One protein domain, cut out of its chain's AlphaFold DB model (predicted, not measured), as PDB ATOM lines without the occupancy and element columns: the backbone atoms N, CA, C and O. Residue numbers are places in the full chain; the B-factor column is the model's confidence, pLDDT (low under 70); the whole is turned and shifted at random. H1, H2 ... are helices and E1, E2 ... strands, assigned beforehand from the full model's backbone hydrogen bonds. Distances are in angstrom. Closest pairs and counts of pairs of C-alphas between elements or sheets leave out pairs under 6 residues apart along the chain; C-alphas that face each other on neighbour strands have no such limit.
ATOM      1  N   LEU A 354     -26.731  60.865  30.144       49.53
ATOM      2  CA  LEU A 354     -25.689  60.901  31.178       49.53
ATOM      3  C   LEU A 354     -26.218  60.412  32.527       49.53
ATOM      4  O   LEU A 354     -25.467  59.858  33.323       49.53
ATOM      5  N   ILE A 355     -27.504  60.612  32.789       55.09
ATOM      6  CA  ILE A 355     -28.198  60.117  33.968       55.09
ATOM      7  C   ILE A 355     -28.245  58.586  33.994       55.09
ATOM      8  O   ILE A 355     -27.827  58.011  34.998       55.09
ATOM      9  N   THR A 356     -28.683  57.923  32.919       58.75
ATOM     10  CA  THR A 356     -28.756  56.451  32.856       58.75
ATOM     11  C   THR A 356     -27.367  55.814  32.812       58.75
ATOM     12  O   THR A 356     -27.120  54.836  33.516       58.75
ATOM     13  N   ILE A 357     -26.415  56.417  32.089       55.72
ATOM     14  CA  ILE A 357     -25.009  55.975  32.044       55.72
ATOM     15  C   ILE A 357     -24.319  56.121  33.403       55.72
ATOM     16  O   ILE A 357     -23.509  55.279  33.767       55.72
ATOM     17  N   LYS A 358     -24.630  57.171  34.175       60.16
ATOM     18  CA  LYS A 358     -24.084  57.369  35.531       60.16
ATOM     19  C   LYS A 358     -24.918  56.678  36.615       60.16
ATOM     20  O   LYS A 358     -24.646  56.879  37.798       60.16
ATOM     21  N   GLY A 359     -25.945  55.911  36.241       57.34
ATOM     22  CA  GLY A 359     -26.790  55.178  37.181       57.34
ATOM     23  C   GLY A 359     -27.622  56.067  38.117       57.34
ATOM     24  O   GLY A 359     -27.990  55.648  39.213       57.34
ATOM     25  N   LYS A 360     -27.904  57.313  37.726       60.09
ATOM     26  CA  LYS A 360     -28.738  58.242  38.499       60.09
ATOM     27  C   LYS A 360     -30.225  57.863  38.391       60.09
ATOM     28  O   LYS A 360     -30.647  57.196  37.452       60.09
ATOM     29  N   PHE A 361     -31.017  58.294  39.378       62.50
ATOM     30  CA  PHE A 361     -32.465  58.033  39.493       62.50
ATOM     31  C   PHE A 361     -32.874  56.555  39.537       62.50
ATOM     32  O   PHE A 361     -33.943  56.183  39.056       62.50
ATOM     33  N   GLU A 362     -32.069  55.717  40.191       69.56
ATOM     34  CA  GLU A 362     -32.387  54.304  40.426       69.56
ATOM     35  C   GLU A 362     -33.814  54.088  40.952       69.56
ATOM     36  O   GLU A 362     -34.520  53.228  40.442       69.56
ATOM     37  N   LYS A 363     -34.280  54.905  41.909       68.75
ATOM     38  CA  LYS A 363     -35.646  54.813  42.456       68.75
ATOM     39  C   LYS A 363     -36.733  54.976  41.385       68.75
ATOM     40  O   LYS A 363     -37.751  54.295  41.456       68.75
ATOM     41  N   THR A 364     -36.517  55.847  40.401       67.19
ATOM     42  CA  THR A 364     -37.459  56.067  39.297       67.19
ATOM     43  C   THR A 364     -37.500  54.845  38.387       67.19
ATOM     44  O   THR A 364     -38.575  54.309  38.151       67.19
ATOM     45  N   PHE A 365     -36.344  54.343  37.946       71.50
ATOM     46  CA  PHE A 365     -36.275  53.135  37.111       71.50
ATOM     47  C   PHE A 365     -36.830  51.898  37.826       71.50
ATOM     48  O   PHE A 365     -37.575  51.121  37.236       71.50
ATOM     49  N   ASN A 366     -36.559  51.775  39.123       75.44
ATOM     50  CA  ASN A 366     -37.090  50.725  39.983       75.44
ATOM     51  C   ASN A 366     -38.623  50.742  40.041       75.44
ATOM     52  O   ASN A 366     -39.241  49.685  39.932       75.44
ATOM     53  N   ARG A 367     -39.238  51.931  40.113       70.75
ATOM     54  CA  ARG A 367     -40.699  52.092  40.069       70.75
ATOM     55  C   ARG A 367     -41.315  51.606  38.753       70.75
ATOM     56  O   ARG A 367     -42.461  51.184  38.771       70.75
ATOM     57  N   PHE A 368     -40.575  51.633  37.646       69.19
ATOM     58  CA  PHE A 368     -41.010  51.111  36.340       69.19
ATOM     59  C   PHE A 368     -40.570  49.672  36.079       69.19
ATOM     60  O   PHE A 368     -40.542  49.237  34.930       69.19
ATOM     61  N   GLY A 369     -40.208  48.933  37.126       75.44
ATOM     62  CA  GLY A 369     -39.858  47.529  36.981       75.44
ATOM     63  C   GLY A 369     -38.436  47.264  36.524       75.44
ATOM     64  O   GLY A 369     -38.174  46.162  36.061       75.44
ATOM     65  N   PHE A 370     -37.512  48.221  36.647       82.38
ATOM     66  CA  PHE A 370     -36.112  48.001  36.285       82.38
ATOM     67  C   PHE A 370     -35.203  47.945  37.515       82.38
ATOM     68  O   PHE A 370     -35.072  48.912  38.266       82.38
ATOM     69  N   VAL A 371     -34.530  46.812  37.713       85.00
ATOM     70  CA  VAL A 371     -33.395  46.693  38.633       85.00
ATOM     71  C   VAL A 371     -32.148  47.191  37.929       85.00
ATOM     72  O   VAL A 371     -31.805  46.713  36.847       85.00
ATOM     73  N   ARG A 372     -31.423  48.097  38.580       85.38
ATOM     74  CA  ARG A 372     -30.068  48.444  38.169       85.38
ATOM     75  C   ARG A 372     -29.087  47.430  38.750       85.38
ATOM     76  O   ARG A 372     -29.086  47.179  39.950       85.38
ATOM     77  N   THR A 373     -28.228  46.895  37.901       80.62
ATOM     78  CA  THR A 373     -27.080  46.073  38.291       80.62
ATOM     79  C   THR A 373     -25.804  46.756  37.825       80.62
ATOM     80  O   THR A 373     -25.815  47.460  36.816       80.62
ATOM     81  N   GLU A 374     -24.718  46.592  38.576       76.62
ATOM     82  CA  GLU A 374     -23.402  47.104  38.206       76.62
ATOM     83  C   GLU A 374     -22.452  45.933  37.975       76.62
ATOM     84  O   GLU A 374     -22.380  45.009  38.786       76.62
ATOM     85  N   LYS A 375     -21.729  45.971  36.858       62.12
ATOM     86  CA  LYS A 375     -20.675  45.015  36.536       62.12
ATOM     87  C   LYS A 375     -19.542  45.757  35.839       62.12
ATOM     88  O   LYS A 375     -19.791  46.499  34.894       62.12
ATOM     89  N   ASP A 376     -18.316  45.579  36.325       61.38
ATOM     90  CA  ASP A 376     -17.104  46.195  35.768       61.38
ATOM     91  C   ASP A 376     -17.205  47.732  35.625       61.38
ATOM     92  O   ASP A 376     -16.781  48.314  34.628       61.38
ATOM     93  N   GLY A 377     -17.825  48.400  36.610       57.69
ATOM     94  CA  GLY A 377     -18.041  49.852  36.607       57.69
ATOM     95  C   GLY A 377     -19.113  50.340  35.623       57.69
ATOM     96  O   GLY A 377     -19.204  51.538  35.356       57.69
ATOM     97  N   ARG A 378     -19.918  49.429  35.057       62.75
ATOM     98  CA  ARG A 378     -20.996  49.731  34.106       62.75
ATOM     99  C   ARG A 378     -22.347  49.340  34.666       62.75
ATOM    100  O   ARG A 378     -22.493  48.278  35.268       62.75
ATOM    101  N   PHE A 379     -23.347  50.175  34.404       75.00
ATOM    102  CA  PHE A 379     -24.723  49.900  34.798       75.00
ATOM    103  C   PHE A 379     -25.492  49.178  33.698       75.00
ATOM    104  O   PHE A 379     -25.376  49.509  32.519       75.00
ATOM    105  N   PHE A 380     -26.323  48.234  34.123       82.88
ATOM    106  CA  PHE A 380     -27.256  47.475  33.303       82.88
ATOM    107  C   PHE A 380     -28.624  47.532  33.970       82.88
ATOM    108  O   PHE A 380     -28.719  47.451  35.198       82.88
ATOM    109  N   TYR A 381     -29.679  47.663  33.176       86.50
ATOM    110  CA  TYR A 381     -31.047  47.739  33.674       86.50
ATOM    111  C   TYR A 381     -31.805  46.502  33.208       86.50
ATOM    112  O   TYR A 381     -31.918  46.266  32.011       86.50
ATOM    113  N   ASN A 382     -32.296  45.705  34.153       89.25
ATOM    114  CA  ASN A 382     -32.980  44.442  33.879       89.25
ATOM    115  C   ASN A 382     -34.356  44.419  34.551       89.25
ATOM    116  O   ASN A 382     -34.598  45.186  35.484       89.25
ATOM    117  N   THR A 383     -35.255  43.540  34.114       84.06
ATOM    118  CA  THR A 383     -36.629  43.493  34.640       84.06
ATOM    119  C   THR A 383     -36.727  43.027  36.087       84.06
ATOM    120  O   THR A 383     -35.964  42.182  36.564       84.06
ATOM    121  N   LYS A 384     -37.744  43.556  36.766       80.62
ATOM    122  CA  LYS A 384     -38.401  42.977  37.934       80.62
ATOM    123  C   LYS A 384     -39.680  42.281  37.493       80.62
ATOM    124  O   LYS A 384     -40.368  42.769  36.605       80.62
ATOM    125  N   ILE A 385     -40.023  41.202  38.192       79.81
ATOM    126  CA  ILE A 385     -41.310  40.511  38.026       79.81
ATOM    127  C   ILE A 385     -42.478  41.443  38.370       79.81
ATOM    128  O   ILE A 385     -43.489  41.451  37.669       79.81
ATOM    129  N   ASP A 386     -42.331  42.197  39.462       75.25
ATOM    130  CA  ASP A 386     -43.329  43.145  39.946       75.25
ATOM    131  C   ASP A 386     -43.048  44.533  39.363       75.25
ATOM    132  O   ASP A 386     -42.098  45.224  39.754       75.25
ATOM    133  N   CYS A 387     -43.831  44.896  38.351       73.44
ATOM    134  CA  CYS A 387     -43.699  46.152  37.631       73.44
ATOM    135  C   CYS A 387     -45.062  46.668  37.154       73.44
ATOM    136  O   CYS A 387     -45.916  45.853  36.792       73.44
ATOM    137  N   PRO A 388     -45.252  47.999  37.052       68.25
ATOM    138  CA  PRO A 388     -46.506  48.590  36.579       68.25
ATOM    139  C   PRO A 388     -46.947  48.104  35.195       68.25
ATOM    140  O   PRO A 388     -48.129  48.131  34.881       68.25
ATOM    141  N   GLN A 389     -46.014  47.639  34.361       68.69
ATOM    142  CA  GLN A 389     -46.291  47.064  33.045       68.69
ATOM    143  C   GLN A 389     -47.239  45.854  33.126       68.69
ATOM    144  O   GLN A 389     -47.945  45.588  32.155       68.69
ATOM    145  N   LYS A 390     -47.326  45.175  34.282       78.56
ATOM    146  CA  LYS A 390     -48.281  44.085  34.526       78.56
ATOM    147  C   LYS A 390     -49.737  44.531  34.345       78.56
ATOM    148  O   LYS A 390     -50.542  43.771  33.814       78.56
ATOM    149  N   ASP A 391     -50.044  45.780  34.694       77.75
ATOM    150  CA  ASP A 391     -51.401  46.337  34.644       77.75
ATOM    151  C   ASP A 391     -51.820  46.786  33.233       77.75
ATOM    152  O   ASP A 391     -53.003  47.006  32.974       77.75
ATOM    153  N   PHE A 392     -50.863  46.935  32.310       78.12
ATOM    154  CA  PHE A 392     -51.098  47.485  30.968       78.12
ATOM    155  C   PHE A 392     -51.156  46.435  29.856       78.12
ATOM    156  O   PHE A 392     -51.566  46.782  28.744       78.12
ATOM    157  N   GLY A 393     -50.755  45.191  30.141       85.25
ATOM    158  CA  GLY A 393     -50.737  44.090  29.177       85.25
ATOM    159  C   GLY A 393     -49.946  44.409  27.903       85.25
ATOM    160  O   GLY A 393     -48.983  45.175  27.915       85.25
ATOM    161  N   TYR A 394     -50.371  43.820  26.789       85.75
ATOM    162  CA  TYR A 394     -49.773  43.972  25.473       85.75
ATOM    163  C   TYR A 394     -50.837  44.038  24.368       85.75
ATOM    164  O   TYR A 394     -51.801  43.271  24.362       85.75
ATOM    165  N   PHE A 395     -50.643  44.938  23.405       85.75
ATOM    166  CA  PHE A 395     -51.343  44.956  22.120       85.75
ATOM    167  C   PHE A 395     -50.488  45.670  21.068       85.75
ATOM    168  O   PHE A 395     -49.651  46.511  21.392       85.75
ATOM    169  N   ASP A 396     -50.734  45.365  19.796       85.44
ATOM    170  CA  ASP A 396     -49.888  45.747  18.655       85.44
ATOM    171  C   ASP A 396     -49.567  47.238  18.540       85.44
ATOM    172  O   ASP A 396     -48.504  47.610  18.041       85.44
ATOM    173  N   LEU A 397     -50.463  48.100  19.014       82.25
ATOM    174  CA  LEU A 397     -50.273  49.542  18.942       82.25
ATOM    175  C   LEU A 397     -49.149  50.052  19.851       82.25
ATOM    176  O   LEU A 397     -48.531  51.064  19.522       82.25
ATOM    177  N   TYR A 398     -48.830  49.334  20.937       77.75
ATOM    178  CA  TYR A 398     -47.640  49.635  21.731       77.75
ATOM    179  C   TYR A 398     -46.375  49.530  20.895       77.75
ATOM    180  O   TYR A 398     -45.535  50.416  20.998       77.75
ATOM    181  N   ASP A 399     -46.266  48.534  20.013       77.44
ATOM    182  CA  ASP A 399     -45.094  48.413  19.155       77.44
ATOM    183  C   ASP A 399     -44.932  49.628  18.235       77.44
ATOM    184  O   ASP A 399     -43.811  50.039  17.974       77.44
ATOM    185  N   TYR A 400     -46.030  50.173  17.699       76.06
ATOM    186  CA  TYR A 400     -45.973  51.310  16.774       76.06
ATOM    187  C   TYR A 400     -45.629  52.605  17.506       76.06
ATOM    188  O   TYR A 400     -44.798  53.376  17.035       76.06
ATOM    189  N   CYS A 401     -46.219  52.829  18.684       70.00
ATOM    190  CA  CYS A 401     -45.810  53.928  19.554       70.00
ATOM    191  C   CYS A 401     -44.341  53.802  19.965       70.00
ATOM    192  O   CYS A 401     -43.638  54.806  20.041       70.00
ATOM    193  N   PHE A 402     -43.890  52.578  20.231       69.75
ATOM    194  CA  PHE A 402     -42.537  52.311  20.670       69.75
ATOM    195  C   PHE A 402     -41.537  52.490  19.518       69.75
ATOM    196  O   PHE A 402     -40.628  53.294  19.661       69.75
ATOM    197  N   ASP A 403     -41.758  51.905  18.338       68.12
ATOM    198  CA  ASP A 403     -40.934  52.094  17.124       68.12
ATOM    199  C   ASP A 403     -40.906  53.544  16.602       68.12
ATOM    200  O   ASP A 403     -39.988  53.963  15.905       68.12
ATOM    201  N   TYR A 404     -41.900  54.354  16.961       62.94
ATOM    202  CA  TYR A 404     -41.893  55.791  16.688       62.94
ATOM    203  C   TYR A 404     -40.998  56.589  17.667       62.94
ATOM    204  O   TYR A 404     -40.673  57.751  17.410       62.94
ATOM    205  N   ALA A 405     -40.613  55.978  18.794       54.91
ATOM    206  CA  ALA A 405     -39.748  56.530  19.842       54.91
ATOM    207  C   ALA A 405     -38.356  55.862  19.903       54.91
ATOM    208  O   ALA A 405     -37.444  56.364  20.559       54.91
ATOM    209  N   THR A 406     -38.197  54.688  19.290       58.78
ATOM    210  CA  THR A 406     -36.990  53.853  19.317       58.78
ATOM    211  C   THR A 406     -36.709  53.274  17.931       58.78
ATOM    212  O   THR A 406     -37.520  53.368  17.026       58.78
ATOM    213  N   ASN A 407     -35.539  52.671  17.744       66.38
ATOM    214  CA  ASN A 407     -35.272  51.805  16.605       66.38
ATOM    215  C   ASN A 407     -35.287  50.357  17.101       66.38
ATOM    216  O   ASN A 407     -34.427  49.989  17.914       66.38
ATOM    217  N   MET A 408     -36.247  49.552  16.640       79.44
ATOM    218  CA  MET A 408     -36.444  48.188  17.126       79.44
ATOM    219  C   MET A 408     -36.867  47.192  16.037       79.44
ATOM    220  O   MET A 408     -37.531  47.525  15.064       79.44
ATOM    221  N   GLU A 409     -36.515  45.924  16.237       85.56
ATOM    222  CA  GLU A 409     -37.076  44.781  15.518       85.56
ATOM    223  C   GLU A 409     -37.849  43.911  16.507       85.56
ATOM    224  O   GLU A 409     -37.383  43.671  17.621       85.56
ATOM    225  N   LYS A 410     -39.012  43.401  16.093       90.00
ATOM    226  CA  LYS A 410     -39.890  42.553  16.913       90.00
ATOM    227  C   LYS A 410     -40.223  41.231  16.248       90.00
ATOM    228  O   LYS A 410     -40.261  41.136  15.023       90.00
ATOM    229  N   LYS A 411     -40.539  40.235  17.072       91.75
ATOM    230  CA  LYS A 411     -41.151  38.973  16.658       91.75
ATOM    231  C   LYS A 411     -42.244  38.557  17.629       91.75
ATOM    232  O   LYS A 411     -42.190  38.856  18.818       91.75
ATOM    233  N   LYS A 412     -43.238  37.865  17.081       92.62
ATOM    234  CA  LYS A 412     -44.404  37.347  17.793       92.62
ATOM    235  C   LYS A 412     -44.528  35.868  17.491       92.62
ATOM    236  O   LYS A 412     -44.436  35.474  16.328       92.62
ATOM    237  N   PHE A 413     -44.748  35.075  18.527       94.62
ATOM    238  CA  PHE A 413     -45.005  33.648  18.404       94.62
ATOM    239  C   PHE A 413     -46.285  33.326  19.164       94.62
ATOM    240  O   PHE A 413     -46.265  33.083  20.370       94.62
ATOM    241  N   GLU A 414     -47.401  33.389  18.443       94.88
ATOM    242  CA  GLU A 414     -48.717  33.012  18.950       94.88
ATOM    243  C   GLU A 414     -48.871  31.489  18.937       94.88
ATOM    244  O   GLU A 414     -48.390  30.810  18.024       94.88
ATOM    245  N   PHE A 415     -49.536  30.952  19.956       96.25
ATOM    246  CA  PHE A 415     -49.856  29.533  20.061       96.25
ATOM    247  C   PHE A 415     -51.065  29.315  20.971       96.25
ATOM    248  O   PHE A 415     -51.433  30.183  21.761       96.25
ATOM    249  N   THR A 416     -51.686  28.145  20.868       97.06
ATOM    250  CA  THR A 416     -52.815  27.759  21.717       97.06
ATOM    251  C   THR A 416     -52.412  26.570  22.570       97.06
ATOM    252  O   THR A 416     -51.857  25.609  22.046       97.06
ATOM    253  N   SER A 417     -52.722  26.612  23.863       96.00
ATOM    254  CA  SER A 417     -52.549  25.479  24.771       96.00
ATOM    255  C   SER A 417     -53.748  25.383  25.700       96.00
ATOM    256  O   SER A 417     -54.211  26.393  26.227       96.00
ATOM    257  N   ASN A 418     -54.295  24.176  25.867       93.25
ATOM    258  CA  ASN A 418     -55.477  23.917  26.700       93.25
ATOM    259  C   ASN A 418     -56.657  24.878  26.430       93.25
ATOM    260  O   ASN A 418     -57.330  25.334  27.352       93.25
ATOM    261  N   GLY A 419     -56.892  25.214  25.156       92.44
ATOM    262  CA  GLY A 419     -57.978  26.107  24.737       92.44
ATOM    263  C   GLY A 419     -57.743  27.598  25.006       92.44
ATOM    264  O   GLY A 419     -58.627  28.400  24.718       92.44
ATOM    265  N   LYS A 420     -56.572  27.982  25.524       95.38
ATOM    266  CA  LYS A 420     -56.168  29.375  25.733       95.38
ATOM    267  C   LYS A 420     -55.153  29.816  24.687       95.38
ATOM    268  O   LYS A 420     -54.261  29.052  24.321       95.38
ATOM    269  N   GLU A 421     -55.291  31.048  24.212       97.19
ATOM    270  CA  GLU A 421     -54.348  31.686  23.291       97.19
ATOM    271  C   GLU A 421     -53.238  32.395  24.078       97.19
ATOM    272  O   GLU A 421     -53.503  33.162  25.002       97.19
ATOM    273  N   TYR A 422     -51.992  32.160  23.682       96.88
ATOM    274  CA  TYR A 422     -50.794  32.728  24.283       96.88
ATOM    275  C   TYR A 422     -49.902  33.369  23.225       96.88
ATOM    276  O   TYR A 422     -49.955  33.019  22.044       96.88
ATOM    277  N   ILE A 423     -49.037  34.282  23.660       95.94
ATOM    278  CA  ILE A 423     -48.032  34.908  22.805       95.94
ATOM    279  C   ILE A 423     -46.708  35.066  23.551       95.94
ATOM    280  O   ILE A 423     -46.661  35.582  24.669       95.94
ATOM    281  N   PHE A 424     -45.619  34.658  22.898       96.00
ATOM    282  CA  PHE A 424     -44.300  35.206  23.198       96.00
ATOM    283  C   PHE A 424     -44.056  36.409  22.295       96.00
ATOM    284  O   PHE A 424     -44.043  36.282  21.066       96.00
ATOM    285  N   TRP A 425     -43.861  37.572  22.906       94.06
ATOM    286  CA  TRP A 425     -43.484  38.798  22.217       94.06
ATOM    287  C   TRP A 425     -42.037  39.129  22.544       94.06
ATOM    288  O   TRP A 425     -41.650  39.166  23.709       94.06
ATOM    289  N   LEU A 426     -41.229  39.319  21.508       92.88
ATOM    290  CA  LEU A 426     -39.813  39.616  21.637       92.88
ATOM    291  C   LEU A 426     -39.503  40.875  20.857       92.88
ATOM    292  O   LEU A 426     -40.000  41.053  19.741       92.88
ATOM    293  N   TRP A 427     -38.592  41.684  21.377       91.56
ATOM    294  CA  TRP A 427     -37.990  42.744  20.588       91.56
ATOM    295  C   TRP A 427     -36.525  42.967  20.951       91.56
ATOM    296  O   TRP A 427     -36.072  42.638  22.047       91.56
ATOM    297  N   LYS A 428     -35.778  43.520  19.997       90.94
ATOM    298  CA  LYS A 428     -34.390  43.958  20.159       90.94
ATOM    299  C   LYS A 428     -34.200  45.319  19.516       90.94
ATOM    300  O   LYS A 428     -34.846  45.626  18.515       90.94
ATOM    301  N   GLY A 429     -33.299  46.129  20.046       82.25
ATOM    302  CA  GLY A 429     -33.074  47.460  19.501       82.25
ATOM    303  C   GLY A 429     -32.448  48.402  20.503       82.25
ATOM    304  O   GLY A 429     -31.675  47.984  21.360       82.25
ATOM    305  N   ASN A 430     -32.771  49.680  20.382       74.12
ATOM    306  CA  ASN A 430     -32.137  50.733  21.159       74.12
ATOM    307  C   ASN A 430     -33.160  51.507  22.005       74.12
ATOM    308  O   ASN A 430     -33.751  52.481  21.546       74.12
ATOM    309  N   TYR A 431     -33.371  51.083  23.248       70.94
ATOM    310  CA  TYR A 431     -34.400  51.610  24.143       70.94
ATOM    311  C   TYR A 431     -34.086  53.036  24.609       70.94
ATOM    312  O   TYR A 431     -33.011  53.290  25.148       70.94
ATOM    313  N   LEU A 432     -35.059  53.941  24.466       61.31
ATOM    314  CA  LEU A 432     -35.120  55.302  25.030       61.31
ATOM    315  C   LEU A 432     -34.146  55.554  26.205       61.31
ATOM    316  O   LEU A 432     -34.425  55.162  27.337       61.31
ATOM    317  N   ASN A 433     -33.002  56.203  25.947       61.31
ATOM    318  CA  ASN A 433     -31.904  56.511  26.893       61.31
ATOM    319  C   ASN A 433     -31.299  55.335  27.692       61.31
ATOM    320  O   ASN A 433     -30.293  55.521  28.373       61.31
ATOM    321  N   LEU A 434     -31.861  54.130  27.613       70.75
ATOM    322  CA  LEU A 434     -31.353  52.898  28.218       70.75
ATOM    323  C   LEU A 434     -30.482  52.085  27.247       70.75
ATOM    324  O   LEU A 434     -29.849  51.128  27.677       70.75
ATOM    325  N   GLY A 435     -30.371  52.511  25.985       73.50
ATOM    326  CA  GLY A 435     -29.403  51.999  25.014       73.50
ATOM    327  C   GLY A 435     -29.786  50.648  24.429       73.50
ATOM    328  O   GLY A 435     -30.964  50.303  24.350       73.50
ATOM    329  N   ALA A 436     -28.785  49.882  24.001       81.50
ATOM    330  CA  ALA A 436     -28.963  48.563  23.422       81.50
ATOM    331  C   ALA A 436     -29.773  47.671  24.360       81.50
ATOM    332  O   ALA A 436     -29.513  47.603  25.563       81.50
ATOM    333  N   GLY A 437     -30.760  46.998  23.790       90.62
ATOM    334  CA  GLY A 437     -31.810  46.359  24.544       90.62
ATOM    335  C   GLY A 437     -32.370  45.134  23.861       90.62
ATOM    336  O   GLY A 437     -32.377  45.026  22.632       90.62
ATOM    337  N   ALA A 438     -32.853  44.226  24.693       93.50
ATOM    338  CA  ALA A 438     -33.584  43.048  24.279       93.50
ATOM    339  C   ALA A 438     -34.629  42.697  25.332       93.50
ATOM    340  O   ALA A 438     -34.381  42.837  26.531       93.50
ATOM    341  N   GLU A 439     -35.776  42.220  24.866       92.88
ATOM    342  CA  GLU A 439     -36.933  41.893  25.688       92.88
ATOM    343  C   GLU A 439     -37.627  40.625  25.200       92.88
ATOM    344  O   GLU A 439     -37.679  40.371  23.995       92.88
ATOM    345  N   LEU A 440     -38.169  39.856  26.141       94.69
ATOM    346  CA  LEU A 440     -39.142  38.802  25.898       94.69
ATOM    347  C   LEU A 440     -40.239  38.882  26.962       94.69
ATOM    348  O   LEU A 440     -39.948  38.876  28.159       94.69
ATOM    349  N   GLY A 441     -41.491  38.929  26.520       94.00
ATOM    350  CA  GLY A 441     -42.680  38.854  27.363       94.00
ATOM    351  C   GLY A 441     -43.572  37.669  26.991       94.00
ATOM    352  O   GLY A 441     -43.659  37.285  25.821       94.00
ATOM    353  N   PHE A 442     -44.226  37.093  27.996       95.62
ATOM    354  CA  PHE A 442     -45.174  35.990  27.880       95.62
ATOM    355  C   PHE A 442     -46.558  36.437  28.350       95.62
ATOM    356  O   PHE A 442     -46.738  36.816  29.511       95.62
ATOM    357  N   TYR A 443     -47.532  36.394  27.441       95.81
ATOM    358  CA  TYR A 443     -48.872  36.927  27.673       95.81
ATOM    359  C   TYR A 443     -49.963  35.932  27.258       95.81
ATOM    360  O   TYR A 443     -49.761  35.098  26.373       95.81
ATOM    361  N   GLU A 444     -51.132  36.053  27.884       96.06
ATOM    362  CA  GLU A 444     -52.361  35.312  27.575       96.06
ATOM    363  C   GLU A 444     -53.352  36.259  26.897       96.06
ATOM    364  O   GLU A 444     -53.583  37.373  27.372       96.06
ATOM    365  N   PHE A 445     -53.947  35.836  25.786       96.31
ATOM    366  CA  PHE A 445     -55.018  36.588  25.144       96.31
ATOM    367  C   PHE A 445     -56.204  36.701  26.098       96.31
ATOM    368  O   PHE A 445     -56.658  35.708  26.663       96.31
ATOM    369  N   GLU A 446     -56.731  37.909  26.252       95.00
ATOM    370  CA  GLU A 446     -57.909  38.130  27.083       95.00
ATOM    371  C   GLU A 446     -59.134  38.462  26.243       95.00
ATOM    372  O   GLU A 446     -60.190  37.854  26.412       95.00
ATOM    373  N   ARG A 447     -59.013  39.456  25.361       94.94
ATOM    374  CA  ARG A 447     -60.132  39.963  24.564       94.94
ATOM    375  C   ARG A 447     -59.646  40.862  23.441       94.94
ATOM    376  O   ARG A 447     -58.511  41.323  23.442       94.94
ATOM    377  N   ASN A 448     -60.547  41.204  22.529       94.25
ATOM    378  CA  ASN A 448     -60.334  42.350  21.653       94.25
ATOM    379  C   ASN A 448     -60.705  43.646  22.390       94.25
ATOM    380  O   ASN A 448     -61.730  43.709  23.075       94.25
ATOM    381  N   ILE A 449     -59.872  44.673  22.249       92.19
ATOM    382  CA  ILE A 449     -60.136  46.031  22.731       92.19
ATOM    383  C   ILE A 449     -60.475  46.933  21.549       92.19
ATOM    384  O   ILE A 449     -59.898  46.810  20.467       92.19
ATOM    385  N   SER A 450     -61.407  47.857  21.750       91.56
ATOM    386  CA  SER A 450     -61.717  48.881  20.753       91.56
ATOM    387  C   SER A 450     -60.560  49.870  20.593       91.56
ATOM    388  O   SER A 450     -59.768  50.089  21.514       91.56
ATOM    389  N   ARG A 451     -60.507  50.566  19.452       85.44
ATOM    390  CA  ARG A 451     -59.576  51.689  19.240       85.44
ATOM    391  C   ARG A 451     -59.603  52.719  20.377       85.44
ATOM    392  O   ARG A 451     -58.555  53.216  20.782       85.44
ATOM    393  N   ARG A 452     -60.788  53.023  20.916       86.19
ATOM    394  CA  ARG A 452     -60.959  53.986  22.015       86.19
ATOM    395  C   ARG A 452     -60.321  53.495  23.316       86.19
ATOM    396  O   ARG A 452     -59.727  54.286  24.046       86.19
ATOM    397  N   GLU A 453     -60.442  52.205  23.616       88.88
ATOM    398  CA  GLU A 453     -59.785  51.591  24.775       88.88
ATOM    399  C   GLU A 453     -58.265  51.553  24.599       88.88
ATOM    400  O   GLU A 453     -57.544  51.933  25.521       88.88
ATOM    401  N   ALA A 454     -57.788  51.184  23.407       85.69
ATOM    402  CA  ALA A 454     -56.370  51.211  23.052       85.69
ATOM    403  C   ALA A 454     -55.769  52.617  23.232       85.69
ATOM    404  O   ALA A 454     -54.739  52.779  23.886       85.69
ATOM    405  N   GLU A 455     -56.454  53.652  22.736       82.56
ATOM    406  CA  GLU A 455     -56.050  55.051  22.907       82.56
ATOM    407  C   GLU A 455     -55.969  55.442  24.384       82.56
ATOM    408  O   GLU A 455     -54.975  56.026  24.820       82.56
ATOM    409  N   LYS A 456     -56.993  55.102  25.172       84.88
ATOM    410  CA  LYS A 456     -57.016  55.393  26.609       84.88
ATOM    411  C   LYS A 456     -55.856  54.709  27.339       84.88
ATOM    412  O   LYS A 456     -55.229  55.344  28.186       84.88
ATOM    413  N   SER A 457     -55.561  53.455  26.994       83.81
ATOM    414  CA  SER A 457     -54.460  52.690  27.587       83.81
ATOM    415  C   SER A 457     -53.101  53.322  27.274       83.81
ATOM    416  O   SER A 457     -52.331  53.593  28.194       83.81
ATOM    417  N   ILE A 458     -52.835  53.671  26.007       77.94
ATOM    418  CA  ILE A 458     -51.574  54.331  25.616       77.94
ATOM    419  C   ILE A 458     -51.450  55.701  26.274       77.94
ATOM    420  O   ILE A 458     -50.386  56.027  26.793       77.94
ATOM    421  N   ARG A 459     -52.522  56.503  26.301       77.88
ATOM    422  CA  ARG A 459     -52.519  57.807  26.983       77.88
ATOM    423  C   ARG A 459     -52.086  57.666  28.432       77.88
ATOM    424  O   ARG A 459     -51.224  58.422  28.870       77.88
ATOM    425  N   LEU A 460     -52.662  56.710  29.157       77.56
ATOM    426  CA  LEU A 460     -52.341  56.482  30.562       77.56
ATOM    427  C   LEU A 460     -50.894  55.999  30.735       77.56
ATOM    428  O   LEU A 460     -50.164  56.546  31.561       77.56
ATOM    429  N   PHE A 461     -50.461  55.045  29.910       72.31
ATOM    430  CA  PHE A 461     -49.099  54.513  29.920       72.31
ATOM    431  C   PHE A 461     -48.047  55.601  29.646       72.31
ATOM    432  O   PHE A 461     -47.141  55.819  30.452       72.31
ATOM    433  N   VAL A 462     -48.208  56.353  28.554       68.81
ATOM    434  CA  VAL A 462     -47.296  57.432  28.154       68.81
ATOM    435  C   VAL A 462     -47.307  58.567  29.178       68.81
ATOM    436  O   VAL A 462     -46.243  59.047  29.559       68.81
ATOM    437  N   THR A 463     -48.477  58.965  29.690       68.69
ATOM    438  CA  THR A 463     -48.578  59.992  30.747       68.69
ATOM    439  C   THR A 463     -47.784  59.584  31.985       68.69
ATOM    440  O   THR A 463     -47.016  60.390  32.507       68.69
ATOM    441  N   ASN A 464     -47.919  58.330  32.428       66.06
ATOM    442  CA  ASN A 464     -47.205  57.823  33.598       66.06
ATOM    443  C   ASN A 464     -45.685  57.816  33.391       66.06
ATOM    444  O   ASN A 464     -44.950  58.240  34.283       66.06
ATOM    445  N   ILE A 465     -45.214  57.392  32.213       63.09
ATOM    446  CA  ILE A 465     -43.785  57.407  31.868       63.09
ATOM    447  C   ILE A 465     -43.250  58.838  31.835       63.09
ATOM    448  O   ILE A 465     -42.233  59.137  32.463       63.09
ATOM    449  N   ILE A 466     -43.939  59.737  31.129       61.12
ATOM    450  CA  ILE A 466     -43.484  61.112  30.941       61.12
ATOM    451  C   ILE A 466     -43.473  61.859  32.281       61.12
ATOM    452  O   ILE A 466     -42.448  62.429  32.642       61.12
ATOM    453  N   LEU A 467     -44.548  61.808  33.077       59.44
ATOM    454  CA  LEU A 467     -44.585  62.477  34.385       59.44
ATOM    455  C   LEU A 467     -43.439  62.038  35.301       59.44
ATOM    456  O   LEU A 467     -42.843  62.870  35.981       59.44
ATOM    457  N   ALA A 468     -43.100  60.751  35.307       54.72
ATOM    458  CA  ALA A 468     -42.047  60.250  36.175       54.72
ATOM    459  C   ALA A 468     -40.633  60.553  35.664       54.72
ATOM    460  O   ALA A 468     -39.744  60.810  36.477       54.72
ATOM    461  N   LEU A 469     -40.419  60.570  34.343       52.62
ATOM    462  CA  LEU A 469     -39.174  61.071  33.761       52.62
ATOM    463  C   LEU A 469     -39.011  62.557  34.106       52.62
ATOM    464  O   LEU A 469     -38.020  62.941  34.722       52.62
ATOM    465  N   PHE A 470     -40.005  63.394  33.817       52.31
ATOM    466  CA  PHE A 470     -39.893  64.844  33.992       52.31
ATOM    467  C   PHE A 470     -39.849  65.307  35.451       52.31
ATOM    468  O   PHE A 470     -39.085  66.224  35.750       52.31
ATOM    469  N   ALA A 471     -40.540  64.626  36.374       49.25
ATOM    470  CA  ALA A 471     -40.421  64.887  37.813       49.25
ATOM    471  C   ALA A 471     -38.985  64.719  38.348       49.25
ATOM    472  O   ALA A 471     -38.661  65.228  39.417       49.25
ATOM    473  N   SER A 472     -38.120  64.007  37.617       45.72
ATOM    474  CA  SER A 472     -36.723  63.777  37.998       45.72
ATOM    475  C   SER A 472     -35.702  64.666  37.273       45.72
ATOM    476  O   SER A 472     -34.532  64.657  37.647       45.72
ATOM    477  N   LEU A 473     -36.103  65.451  36.262       42.28
ATOM    478  CA  LEU A 473     -35.165  66.048  35.292       42.28
ATOM    479  C   LEU A 473     -35.166  67.568  35.211       42.28
ATOM    480  O   LEU A 473     -34.182  68.135  34.738       42.28
ATOM    481  N   ILE A 474     -36.244  68.230  35.629       40.38
ATOM    482  CA  ILE A 474     -36.389  69.681  35.486       40.38
ATOM    483  C   ILE A 474     -36.737  70.278  36.858       40.38
ATOM    484  O   ILE A 474     -37.621  69.748  37.529       40.38
ATOM    485  N   PRO A 475     -36.068  71.364  37.299       36.56
ATOM    486  CA  PRO A 475     -36.442  72.076  38.525       36.56
ATOM    487  C   PRO A 475     -37.835  72.721  38.449       36.56
ATOM    488  O   PRO A 475     -38.433  73.010  39.481       36.56
ATOM    489  N   GLU A 476     -38.345  72.954  37.238       39.31
ATOM    490  CA  GLU A 476     -39.639  73.579  36.977       39.31
ATOM    491  C   GLU A 476     -40.666  72.561  36.447       39.31
ATOM    492  O   GLU A 476     -40.341  71.744  35.579       39.31
ATOM    493  N   PRO A 477     -41.916  72.593  36.944       43.09
ATOM    494  CA  PRO A 477     -42.954  71.656  36.538       43.09
ATOM    495  C   PRO A 477     -43.373  71.884  35.080       43.09
ATOM    496  O   PRO A 477     -43.770  72.984  34.694       43.09
ATOM    497  N   ILE A 478     -43.364  70.820  34.270       48.66
ATOM    498  CA  ILE A 478     -44.057  70.827  32.977       48.66
ATOM    499  C   ILE A 478     -45.546  71.053  33.218       48.66
ATOM    500  O   ILE A 478     -46.178  70.368  34.023       48.66
ATOM    501  N   THR A 479     -46.129  71.995  32.479       55.03
ATOM    502  CA  THR A 479     -47.570  72.234  32.532       55.03
ATOM    503  C   THR A 479     -48.324  71.056  31.908       55.03
ATOM    504  O   THR A 479     -47.959  70.564  30.835       55.03
ATOM    505  N   CYS A 480     -49.425  70.624  32.534       53.34
ATOM    506  CA  CYS A 480     -50.285  69.549  32.015       53.34
ATOM    507  C   CYS A 480     -50.736  69.788  30.560       53.34
ATOM    508  O   CYS A 480     -50.950  68.834  29.813       53.34
ATOM    509  N   ALA A 481     -50.837  71.054  30.136       55.75
ATOM    510  CA  ALA A 481     -51.175  71.443  28.769       55.75
ATOM    511  C   ALA A 481     -50.103  71.024  27.746       55.75
ATOM    512  O   ALA A 481     -50.440  70.465  26.704       55.75
ATOM    513  N   THR A 482     -48.821  71.225  28.063       57.16
ATOM    514  CA  THR A 482     -47.700  70.847  27.181       57.16
ATOM    515  C   THR A 482     -47.609  69.329  27.046       57.16
ATOM    516  O   THR A 482     -47.492  68.807  25.941       57.16
ATOM    517  N   LEU A 483     -47.764  68.610  28.163       58.19
ATOM    518  CA  LEU A 483     -47.805  67.148  28.181       58.19
ATOM    519  C   LEU A 483     -48.948  66.595  27.316       58.19
ATOM    520  O   LEU A 483     -48.750  65.691  26.506       58.19
ATOM    521  N   THR A 484     -50.140  67.172  27.465       60.88
ATOM    522  CA  THR A 484     -51.334  66.758  26.721       60.88
ATOM    523  C   THR A 484     -51.180  67.010  25.221       60.88
ATOM    524  O   THR A 484     -51.548  66.153  24.420       60.88
ATOM    525  N   ALA A 485     -50.602  68.150  24.829       63.81
ATOM    526  CA  ALA A 485     -50.353  68.484  23.428       63.81
ATOM    527  C   ALA A 485     -49.378  67.497  22.765       63.81
ATOM    528  O   ALA A 485     -49.665  66.994  21.677       63.81
ATOM    529  N   THR A 486     -48.282  67.151  23.447       60.66
ATOM    530  CA  THR A 486     -47.314  66.159  22.957       60.66
ATOM    531  C   THR A 486     -47.965  64.787  22.797       60.66
ATOM    532  O   THR A 486     -47.900  64.206  21.718       60.66
ATOM    533  N   ILE A 487     -48.676  64.297  23.821       65.62
ATOM    534  CA  ILE A 487     -49.387  63.006  23.772       65.62
ATOM    535  C   ILE A 487     -50.398  62.965  22.621       65.62
ATOM    536  O   ILE A 487     -50.473  61.969  21.903       65.62
ATOM    537  N   ASN A 488     -51.144  64.050  22.402       69.44
ATOM    538  CA  ASN A 488     -52.092  64.142  21.294       69.44
ATOM    539  C   ASN A 488     -51.407  64.017  19.932       69.44
ATOM    540  O   ASN A 488     -51.888  63.254  19.103       69.44
ATOM    541  N   SER A 489     -50.279  64.700  19.716       67.06
ATOM    542  CA  SER A 489     -49.545  64.632  18.445       67.06
ATOM    543  C   SER A 489     -49.110  63.204  18.102       67.06
ATOM    544  O   SER A 489     -49.258  62.762  16.965       67.06
ATOM    545  N   ILE A 490     -48.611  62.468  19.097       64.69
ATOM    546  CA  ILE A 490     -48.092  61.103  18.936       64.69
ATOM    547  C   ILE A 490     -49.218  60.149  18.570       64.69
ATOM    548  O   ILE A 490     -49.116  59.371  17.624       64.69
ATOM    549  N   LEU A 491     -50.311  60.222  19.327       69.44
ATOM    550  CA  LEU A 491     -51.467  59.372  19.099       69.44
ATOM    551  C   LEU A 491     -52.091  59.685  17.746       69.44
ATOM    552  O   LEU A 491     -52.408  58.759  17.011       69.44
ATOM    553  N   SER A 492     -52.202  60.961  17.371       71.94
ATOM    554  CA  SER A 492     -52.689  61.344  16.048       71.94
ATOM    555  C   SER A 492     -51.849  60.737  14.919       71.94
ATOM    556  O   SER A 492     -52.438  60.201  13.983       71.94
ATOM    557  N   GLU A 493     -50.513  60.744  15.005       67.00
ATOM    558  CA  GLU A 493     -49.669  60.139  13.961       67.00
ATOM    559  C   GLU A 493     -49.778  58.607  13.952       67.00
ATOM    560  O   GLU A 493     -50.089  58.026  12.911       67.00
ATOM    561  N   VAL A 494     -49.643  57.946  15.106       67.62
ATOM    562  CA  VAL A 494     -49.716  56.478  15.199       67.62
ATOM    563  C   VAL A 494     -51.085  55.953  14.749       67.62
ATOM    564  O   VAL A 494     -51.159  55.004  13.966       67.62
ATOM    565  N   PHE A 495     -52.178  56.601  15.158       71.38
ATOM    566  CA  PHE A 495     -53.525  56.215  14.733       71.38
ATOM    567  C   PHE A 495     -53.845  56.586  13.281       71.38
ATOM    568  O   PHE A 495     -54.746  55.982  12.699       71.38
ATOM    569  N   SER A 496     -53.147  57.558  12.685       69.94
ATOM    570  CA  SER A 496     -53.285  57.841  11.250       69.94
ATOM    571  C   SER A 496     -52.658  56.744  10.387       69.94
ATOM    572  O   SER A 496     -53.180  56.432   9.320       69.94
ATOM    573  N   MET A 497     -51.576  56.121  10.870       63.12
ATOM    574  CA  MET A 497     -50.851  55.057  10.167       63.12
ATOM    575  C   MET A 497     -51.450  53.666  10.425       63.12
ATOM    576  O   MET A 497     -51.365  52.790   9.566       63.12
ATOM    577  N   HIS A 498     -52.092  53.471  11.580       70.88
ATOM    578  CA  HIS A 498     -52.666  52.195  12.006       70.88
ATOM    579  C   HIS A 498     -54.145  52.365  12.380       70.88
ATOM    580  O   HIS A 498     -54.507  52.579  13.536       70.88
ATOM    581  N   ASN A 499     -55.011  52.279  11.367       69.44
ATOM    582  CA  ASN A 499     -56.451  52.518  11.487       69.44
ATOM    583  C   ASN A 499     -57.257  51.212  11.640       69.44
ATOM    584  O   ASN A 499     -58.124  50.916  10.822       69.44
ATOM    585  N   GLN A 500     -56.953  50.408  12.662       80.69
ATOM    586  CA  GLN A 500     -57.777  49.242  13.010       80.69
ATOM    587  C   GLN A 500     -58.900  49.634  13.982       80.69
ATOM    588  O   GLN A 500     -58.705  50.459  14.880       80.69
ATOM    589  N   GLU A 501     -60.078  49.029  13.810       84.56
ATOM    590  CA  GLU A 501     -61.240  49.254  14.683       84.56
ATOM    591  C   GLU A 501     -61.101  48.549  16.041       84.56
ATOM    592  O   GLU A 501     -61.564  49.060  17.067       84.56
ATOM    593  N   SER A 502     -60.421  47.398  16.058       89.06
ATOM    594  CA  SER A 502     -60.130  46.625  17.264       89.06
ATOM    595  C   SER A 502     -58.735  46.003  17.225       89.06
ATOM    596  O   SER A 502     -58.163  45.807  16.154       89.06
ATOM    597  N   TYR A 503     -58.201  45.706  18.410       89.88
ATOM    598  CA  TYR A 503     -56.873  45.131  18.625       89.88
ATOM    599  C   TYR A 503     -56.981  43.930  19.564       89.88
ATOM    600  O   TYR A 503     -57.713  44.002  20.554       89.88
ATOM    601  N   LYS A 504     -56.228  42.854  19.308       92.69
ATOM    602  CA  LYS A 504     -56.082  41.766  20.283       92.69
ATOM    603  C   LYS A 504     -55.324  42.287  21.504       92.69
ATOM    604  O   LYS A 504     -54.207  42.786  21.371       92.69
ATOM    605  N   PHE A 505     -55.937  42.178  22.676       92.88
ATOM    606  CA  PHE A 505     -55.326  42.519  23.951       92.88
ATOM    607  C   PHE A 505     -54.906  41.252  24.681       92.88
ATOM    608  O   PHE A 505     -55.705  40.333  24.893       92.88
ATOM    609  N   TYR A 506     -53.645  41.238  25.084       93.81
ATOM    610  CA  TYR A 506     -53.035  40.167  25.841       93.81
ATOM    611  C   TYR A 506     -52.692  40.682  27.233       93.81
ATOM    612  O   TYR A 506     -51.992  41.682  27.381       93.81
ATOM    613  N   LYS A 507     -53.171  40.002  28.267       93.62
ATOM    614  CA  LYS A 507     -52.784  40.289  29.648       93.62
ATOM    615  C   LYS A 507     -51.558  39.481  30.035       93.62
ATOM    616  O   LYS A 507     -51.225  38.480  29.401       93.62
ATOM    617  N   VAL A 508     -50.900  39.891  31.110       91.50
ATOM    618  CA  VAL A 508     -49.860  39.061  31.719       91.50
ATOM    619  C   VAL A 508     -50.460  37.723  32.146       91.50
ATOM    620  O   VAL A 508     -51.586  37.672  32.646       91.50
ATOM    621  N   VAL A 509     -49.719  36.642  31.907       91.56
ATOM    622  CA  VAL A 509     -50.116  35.303  32.352       91.56
ATOM    623  C   VAL A 509     -50.257  35.250  33.876       91.56
ATOM    624  O   VAL A 509     -49.659  36.046  34.599       91.56
ATOM    625  N   ASP A 510     -51.032  34.297  34.384       90.06
ATOM    626  CA  ASP A 510     -51.119  34.074  35.828       90.06
ATOM    627  C   ASP A 510     -49.738  33.754  36.437       90.06
ATOM    628  O   ASP A 510     -48.883  33.163  35.777       90.06
ATOM    629  N   GLU A 511     -49.515  34.104  37.707       89.69
ATOM    630  CA  GLU A 511     -48.229  33.870  38.385       89.69
ATOM    631  C   GLU A 511     -47.827  32.389  38.395       89.69
ATOM    632  O   GLU A 511     -46.643  32.061  38.285       89.69
ATOM    633  N   SER A 512     -48.806  31.478  38.424       89.69
ATOM    634  CA  SER A 512     -48.573  30.033  38.293       89.69
ATOM    635  C   SER A 512     -47.944  29.631  36.952       89.69
ATOM    636  O   SER A 512     -47.311  28.575  36.863       89.69
ATOM    637  N   GLN A 513     -48.089  30.466  35.917       92.62
ATOM    638  CA  GLN A 513     -47.572  30.266  34.562       92.62
ATOM    639  C   GLN A 513     -46.215  30.934  34.323       92.62
ATOM    640  O   GLN A 513     -45.666  30.795  33.230       92.62
ATOM    641  N   TYR A 514     -45.639  31.630  35.307       94.56
ATOM    642  CA  TYR A 514     -44.315  32.231  35.147       94.56
ATOM    643  C   TYR A 514     -43.259  31.153  34.875       94.56
ATOM    644  O   TYR A 514     -43.287  30.058  35.447       94.56
ATOM    645  N   LEU A 515     -42.302  31.478  34.007       95.75
ATOM    646  CA  LEU A 515     -41.309  30.541  33.487       95.75
ATOM    647  C   LEU A 515     -39.904  30.965  33.885       95.75
ATOM    648  O   LEU A 515     -39.601  32.144  34.050       95.75
ATOM    649  N   LYS A 516     -38.990  30.008  33.996       96.44
ATOM    650  CA  LYS A 516     -37.586  30.337  34.213       96.44
ATOM    651  C   LYS A 516     -37.008  30.897  32.913       96.44
ATOM    652  O   LYS A 516     -36.922  30.167  31.928       96.44
ATOM    653  N   MET A 517     -36.619  32.171  32.911       96.75
ATOM    654  CA  MET A 517     -36.119  32.864  31.719       96.75
ATOM    655  C   MET A 517     -34.699  33.398  31.920       96.75
ATOM    656  O   MET A 517     -34.333  33.815  33.020       96.75
ATOM    657  N   ALA A 518     -33.922  33.421  30.841       96.44
ATOM    658  CA  ALA A 518     -32.634  34.098  30.757       96.44
ATOM    659  C   ALA A 518     -32.499  34.818  29.409       96.44
ATOM    660  O   ALA A 518     -33.045  34.366  28.403       96.44
ATOM    661  N   VAL A 519     -31.762  35.926  29.393       96.00
ATOM    662  CA  VAL A 519     -31.416  36.672  28.182       96.00
ATOM    663  C   VAL A 519     -29.917  36.939  28.153       96.00
ATOM    664  O   VAL A 519     -29.339  37.458  29.108       96.00
ATOM    665  N   ASN A 520     -29.285  36.598  27.036       94.38
ATOM    666  CA  ASN A 520     -27.912  36.961  26.719       94.38
ATOM    667  C   ASN A 520     -27.932  37.874  25.500       94.38
ATOM    668  O   ASN A 520     -28.364  37.473  24.424       94.38
ATOM    669  N   LEU A 521     -27.491  39.116  25.662       91.88
ATOM    670  CA  LEU A 521     -27.414  40.076  24.574       91.88
ATOM    671  C   LEU A 521     -26.040  39.981  23.913       91.88
ATOM    672  O   LEU A 521     -25.024  40.307  24.531       91.88
ATOM    673  N   HIS A 522     -26.026  39.575  22.649       84.88
ATOM    674  CA  HIS A 522     -24.824  39.499  21.824       84.88
ATOM    675  C   HIS A 522     -24.842  40.580  20.745       84.88
ATOM    676  O   HIS A 522     -25.903  40.984  20.265       84.88
ATOM    677  N   GLY A 523     -23.663  41.050  20.361       73.81
ATOM    678  CA  GLY A 523     -23.456  41.938  19.227       73.81
ATOM    679  C   GLY A 523     -22.972  41.180  17.992       73.81
ATOM    680  O   GLY A 523     -22.299  40.156  18.092       73.81
ATOM    681  N   LYS A 524     -23.310  41.703  16.814       68.38
ATOM    682  CA  LYS A 524     -22.778  41.308  15.504       68.38
ATOM    683  C   LYS A 524     -21.909  42.439  14.949       68.38
ATOM    684  O   LYS A 524     -21.998  43.587  15.385       68.38
ATOM    685  N   ASN A 525     -21.123  42.134  13.917       65.50
ATOM    686  CA  ASN A 525     -20.286  43.107  13.210       65.50
ATOM    687  C   ASN A 525     -19.302  43.814  14.161       65.50
ATOM    688  O   ASN A 525     -18.419  43.169  14.718       65.50
ATOM    689  N   ASN A 526     -19.464  45.126  14.341       53.06
ATOM    690  CA  ASN A 526     -18.601  45.959  15.171       53.06
ATOM    691  C   ASN A 526     -19.066  46.038  16.635       53.06
ATOM    692  O   ASN A 526     -18.504  46.844  17.359       53.06
ATOM    693  N   LEU A 527     -20.094  45.282  17.053       53.81
ATOM    694  CA  LEU A 527     -20.565  45.189  18.445       53.81
ATOM    695  C   LEU A 527     -19.902  44.009  19.184       53.81
ATOM    696  O   LEU A 527     -19.478  43.052  18.530       53.81
ATOM    697  N   PRO A 528     -19.809  44.018  20.532       58.56
ATOM    698  CA  PRO A 528     -19.088  42.968  21.228       58.56
ATOM    699  C   PRO A 528     -19.877  41.674  21.153       58.56
ATOM    700  O   PRO A 528     -21.093  41.665  21.328       58.56
ATOM    701  N   ALA A 529     -19.165  40.561  20.987       70.75
ATOM    702  CA  ALA A 529     -19.780  39.240  20.937       70.75
ATOM    703  C   ALA A 529     -20.637  38.942  22.181       70.75
ATOM    704  O   ALA A 529     -21.632  38.242  22.075       70.75
ATOM    705  N   ASN A 530     -20.296  39.511  23.343       80.44
ATOM    706  CA  ASN A 530     -21.089  39.432  24.568       80.44
ATOM    707  C   ASN A 530     -21.267  40.842  25.143       80.44
ATOM    708  O   ASN A 530     -20.296  41.440  25.604       80.44
ATOM    709  N   ILE A 531     -22.493  41.368  25.113       77.62
ATOM    710  CA  ILE A 531     -22.828  42.704  25.626       77.62
ATOM    711  C   ILE A 531     -23.331  42.610  27.074       77.62
ATOM    712  O   ILE A 531     -22.846  43.325  27.948       77.62
ATOM    713  N   SER A 532     -24.328  41.757  27.324       86.38
ATOM    714  CA  SER A 532     -24.984  41.620  28.631       86.38
ATOM    715  C   SER A 532     -25.533  40.208  28.824       86.38
ATOM    716  O   SER A 532     -25.815  39.509  27.855       86.38
ATOM    717  N   SER A 533     -25.698  39.794  30.076       90.31
ATOM    718  CA  SER A 533     -26.336  38.535  30.453       90.31
ATOM    719  C   SER A 533     -27.177  38.758  31.702       90.31
ATOM    720  O   SER A 533     -26.693  39.326  32.684       90.31
ATOM    721  N   TYR A 534     -28.427  38.308  31.665       93.56
ATOM    722  CA  TYR A 534     -29.344  38.365  32.790       93.56
ATOM    723  C   TYR A 534     -30.111  37.048  32.918       93.56
ATOM    724  O   TYR A 534     -30.782  36.603  31.990       93.56
ATOM    725  N   SER A 535     -29.998  36.418  34.086       93.75
ATOM    726  CA  SER A 535     -30.638  35.140  34.412       93.75
ATOM    727  C   SER A 535     -31.134  35.187  35.864       93.75
ATOM    728  O   SER A 535     -30.451  34.682  36.764       93.75
ATOM    729  N   PRO A 536     -32.283  35.833  36.130       91.56
ATOM    730  CA  PRO A 536     -32.823  35.957  37.482       91.56
ATOM    731  C   PRO A 536     -33.138  34.589  38.096       91.56
ATOM    732  O   PRO A 536     -33.378  33.610  37.387       91.56
ATOM    733  N   LYS A 537     -33.123  34.496  39.433       90.25
ATOM    734  CA  LYS A 537     -33.433  33.245  40.149       90.25
ATOM    735  C   LYS A 537     -34.912  32.883  40.061       90.25
ATOM    736  O   LYS A 537     -35.217  31.715  39.825       90.25
ATOM    737  N   ASP A 538     -35.769  33.881  40.176       91.06
ATOM    738  CA  ASP A 538     -37.216  33.722  40.197       91.06
ATOM    739  C   ASP A 538     -37.783  33.494  38.790       91.06
ATOM    740  O   ASP A 538     -37.170  33.870  37.784       91.06
ATOM    741  N   ASN A 539     -38.967  32.889  38.720       93.88
ATOM    742  CA  ASN A 539     -39.686  32.707  37.462       93.88
ATOM    743  C   ASN A 539     -40.229  34.050  36.958       93.88
ATOM    744  O   ASN A 539     -40.770  34.840  37.723       93.88
ATOM    745  N   GLN A 540     -40.098  34.289  35.660       93.75
ATOM    746  CA  GLN A 540     -40.444  35.526  34.979       93.75
ATOM    747  C   GLN A 540     -41.617  35.294  34.019       93.75
ATOM    748  O   GLN A 540     -41.731  34.240  33.394       93.75
ATOM    749  N   TRP A 541     -42.456  36.308  33.848       93.81
ATOM    750  CA  TRP A 541     -43.288  36.470  32.648       93.81
ATOM    751  C   TRP A 541     -42.651  37.453  31.658       93.81
ATOM    752  O   TRP A 541     -43.022  37.482  30.490       93.81
ATOM    753  N   TRP A 542     -41.687  38.247  32.131       92.75
ATOM    754  CA  TRP A 542     -41.055  39.332  31.399       92.75
ATOM    755  C   TRP A 542     -39.572  39.423  31.735       92.75
ATOM    756  O   TRP A 542     -39.187  39.545  32.902       92.75
ATOM    757  N   ILE A 543     -38.729  39.373  30.709       93.44
ATOM    758  CA  ILE A 543     -37.284  39.484  30.849       93.44
ATOM    759  C   ILE A 543     -36.719  40.517  29.883       93.44
ATOM    760  O   ILE A 543     -36.970  40.469  28.682       93.44
ATOM    761  N   THR A 544     -35.917  41.438  30.411       92.56
ATOM    762  CA  THR A 544     -35.182  42.426  29.617       92.56
ATOM    763  C   THR A 544     -33.756  42.558  30.103       92.56
ATOM    764  O   THR A 544     -33.436  42.286  31.265       92.56
ATOM    765  N   THR A 545     -32.909  43.034  29.199       91.62
ATOM    766  CA  THR A 545     -31.631  43.627  29.559       91.62
ATOM    767  C   THR A 545     -31.395  44.871  28.716       91.62
ATOM    768  O   THR A 545     -31.559  44.834  27.495       91.62
ATOM    769  N   PHE A 546     -31.031  45.972  29.371       89.38
ATOM    770  CA  PHE A 546     -30.708  47.246  28.740       89.38
ATOM    771  C   PHE A 546     -29.325  47.736  29.139       89.38
ATOM    772  O   PHE A 546     -28.902  47.607  30.295       89.38
ATOM    773  N   VAL A 547     -28.638  48.330  28.166       80.19
ATOM    774  CA  VAL A 547     -27.212  48.640  28.215       80.19
ATOM    775  C   VAL A 547     -26.989  50.122  27.880       80.19
ATOM    776  O   VAL A 547     -26.656  50.466  26.743       80.19
ATOM    777  N   PRO A 548     -27.137  51.027  28.869       69.81
ATOM    778  CA  PRO A 548     -27.142  52.474  28.646       69.81
ATOM    779  C   PRO A 548     -25.879  53.046  28.018       69.81
ATOM    780  O   PRO A 548     -25.944  54.086  27.367       69.81
ATOM    781  N   TYR A 549     -24.721  52.419  28.220       60.28
ATOM    782  CA  TYR A 549     -23.476  52.911  27.631       60.28
ATOM    783  C   TYR A 549     -23.393  52.631  26.121       60.28
ATOM    784  O   TYR A 549     -22.705  53.366  25.416       60.28
ATOM    785  N   LEU A 550     -24.135  51.633  25.621       60.47
ATOM    786  CA  LEU A 550     -24.137  51.200  24.226       60.47
ATOM    787  C   LEU A 550     -25.359  51.783  23.495       60.47
ATOM    788  O   LEU A 550     -26.417  51.169  23.451       60.47
ATOM    789  N   GLN A 551     -25.231  52.993  22.951       65.00
ATOM    790  CA  GLN A 551     -26.334  53.750  22.335       65.00
ATOM    791  C   GLN A 551     -26.313  53.702  20.808       65.00
ATOM    792  O   GLN A 551     -25.271  53.477  20.197       65.00
ATOM    793  N   GLY A 552     -27.461  53.998  20.193       58.72
ATOM    794  CA  GLY A 552     -27.565  54.179  18.743       58.72
ATOM    795  C   GLY A 552     -27.312  52.892  17.963       58.72
ATOM    796  O   GLY A 552     -26.934  52.941  16.799       58.72
ATOM    797  N   VAL A 553     -27.494  51.732  18.591       59.94
ATOM    798  CA  VAL A 553     -27.348  50.443  17.912       59.94
ATOM    799  C   VAL A 553     -28.496  50.215  16.936       59.94
ATOM    800  O   VAL A 553     -29.642  50.586  17.197       59.94
ATOM    801  N   GLN A 554     -28.200  49.579  15.805       64.19
ATOM    802  CA  GLN A 554     -29.247  49.091  14.914       64.19
ATOM    803  C   GLN A 554     -29.719  47.715  15.398       64.19
ATOM    804  O   GLN A 554     -28.874  46.876  15.723       64.19
ATOM    805  N   PRO A 555     -31.029  47.426  15.375       75.31
ATOM    806  CA  PRO A 555     -31.566  46.126  15.779       75.31
ATOM    807  C   PRO A 555     -30.879  44.939  15.091       75.31
ATOM    808  O   PRO A 555     -30.520  43.962  15.746       75.31
ATOM    809  N   LYS A 556     -30.600  45.052  13.786       77.06
ATOM    810  CA  LYS A 556     -29.895  44.029  12.994       77.06
ATOM    811  C   LYS A 556     -28.501  43.656  13.520       77.06
ATOM    812  O   LYS A 556     -28.032  42.553  13.241       77.06
ATOM    813  N   ASP A 557     -27.845  44.565  14.242       73.56
ATOM    814  CA  ASP A 557     -26.506  44.361  14.800       73.56
ATOM    815  C   ASP A 557     -26.562  43.706  16.190       73.56
ATOM    816  O   ASP A 557     -25.534  43.289  16.710       73.56
ATOM    817  N   LEU A 558     -27.749  43.550  16.782       82.94
ATOM    818  CA  LEU A 558     -27.960  42.797  18.018       82.94
ATOM    819  C   LEU A 558     -28.419  41.365  17.715       82.94
ATOM    820  O   LEU A 558     -29.129  41.112  16.737       82.94
ATOM    821  N   ALA A 559     -28.028  40.429  18.572       89.94
ATOM    822  CA  ALA A 559     -28.337  39.005  18.479       89.94
ATOM    823  C   ALA A 559     -28.696  38.422  19.857       89.94
ATOM    824  O   ALA A 559     -27.961  37.584  20.382       89.94
ATOM    825  N   PRO A 560     -29.760  38.896  20.525       94.19
ATOM    826  CA  PRO A 560     -30.126  38.335  21.811       94.19
ATOM    827  C   PRO A 560     -30.485  36.854  21.686       94.19
ATOM    828  O   PRO A 560     -31.202  36.445  20.770       94.19
TER     829      PRO A 560
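Overview. This is residues 354 to 560 of the 619 residues of the protein "DUF4474 domain-containing protein" of Treponema bryantii (UniProt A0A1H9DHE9). A twisted sheet of seven strands, E1, E2, E3, E4, E5, E6 and E9, curls round the short helix H4, and a helical hairpin of the two long helices, H5 and H6, lies beyond H4 on that side. On the sheet's other side the strand hairpin E7 E8 packs over E9, giving a sandwich, two sheets face to face, over part of the large sheet. The printed part has 207 residues, with six named helices and nine named strands in the order H1 H2 E1 E2 H3 H4 E3 E4 E5 H5 H6 E6 E7 E8 E9; both sheets are antiparallel, the large one branched, and the class is mixed, helices and strands. The whole is compact, with a radius of gyration of the C-alphas of 17.3 A and spans of 51 by 48 by 32 A.

Along the chain. The large sheet holds E1, residues 370 to 375, E2, 378 to 383, E3, 407 to 417, 32.5 A long, E4, 420 to 431, 31.2 A, E5, 435 to 450, 32.7 A, E6, 502 to 508, 19.3 A, and E9, 542 to 547. C-alpha 435 stands at (-29.403, 51.999, 25.014) and C-alpha 547 at (-27.212, 48.640, 28.215). The small sheet is E7, 516 to 521, and E8, 532 to 534. The helices are H1, 354 to 357, H2, 362 to 367, H3, 388 to 391, H4, 396 to 403, H5, 451 to 470, 27.9 A, and H6, 480 to 497, 26.2 A.

Arrangement. E5 bends by 104 degrees at residue 447; E4 lies on one side of it, E6 and E9 on the other. E3, E4 and E5 form a meander, each strand the antiparallel neighbour of the one before, with N 413 and O 424 2.9 A apart and N 425 and O 441 2.9 A. Between the neighbour strands E5 and E6, N 449 and O 503 are within hydrogen-bond range at 2.8 A, and between the neighbour strands E5 and E9, N 440 and O 543 are within it at 2.9 A. E2 pairs with E9 at N 546 and O 381, 2.8 A, and forms a hairpin with E1 at N 373 and O 380, 2.8 A. In the hairpin E7 and E8, N 521 and O 532 are 2.8 A apart; the closest C-alphas of E7 and E9, Met 517 and Ile 543, are 6.8 A apart. H2 and H4 are on the same face of the large sheet, while H1, H3 and H5 only graze it. H6 is not on it, but touches H4, at Cys 401 and Val 494, C-alphas 6.4 A apart, and H5, at Arg 459 and Ile 487, 6.9 A, at a steep tilt of 44 degrees, opposite ways. Every O i to N i+4 pair is within hydrogen-bond range in H2, H5 and H6, and 3 of 4 in H4; H1 and H3 are too short for such a pair.

Size, cuts and confidence. The C-alphas farthest apart, those of Asn 418 and Glu 476, are 53.1 A apart. The printed part has no cut, and no link is long; residues 548 to 560 have no named element. The mean pLDDT of the printed part is 77.2, and it is under 70 in 73 residues, among them 354 to 364 and 462 to 491.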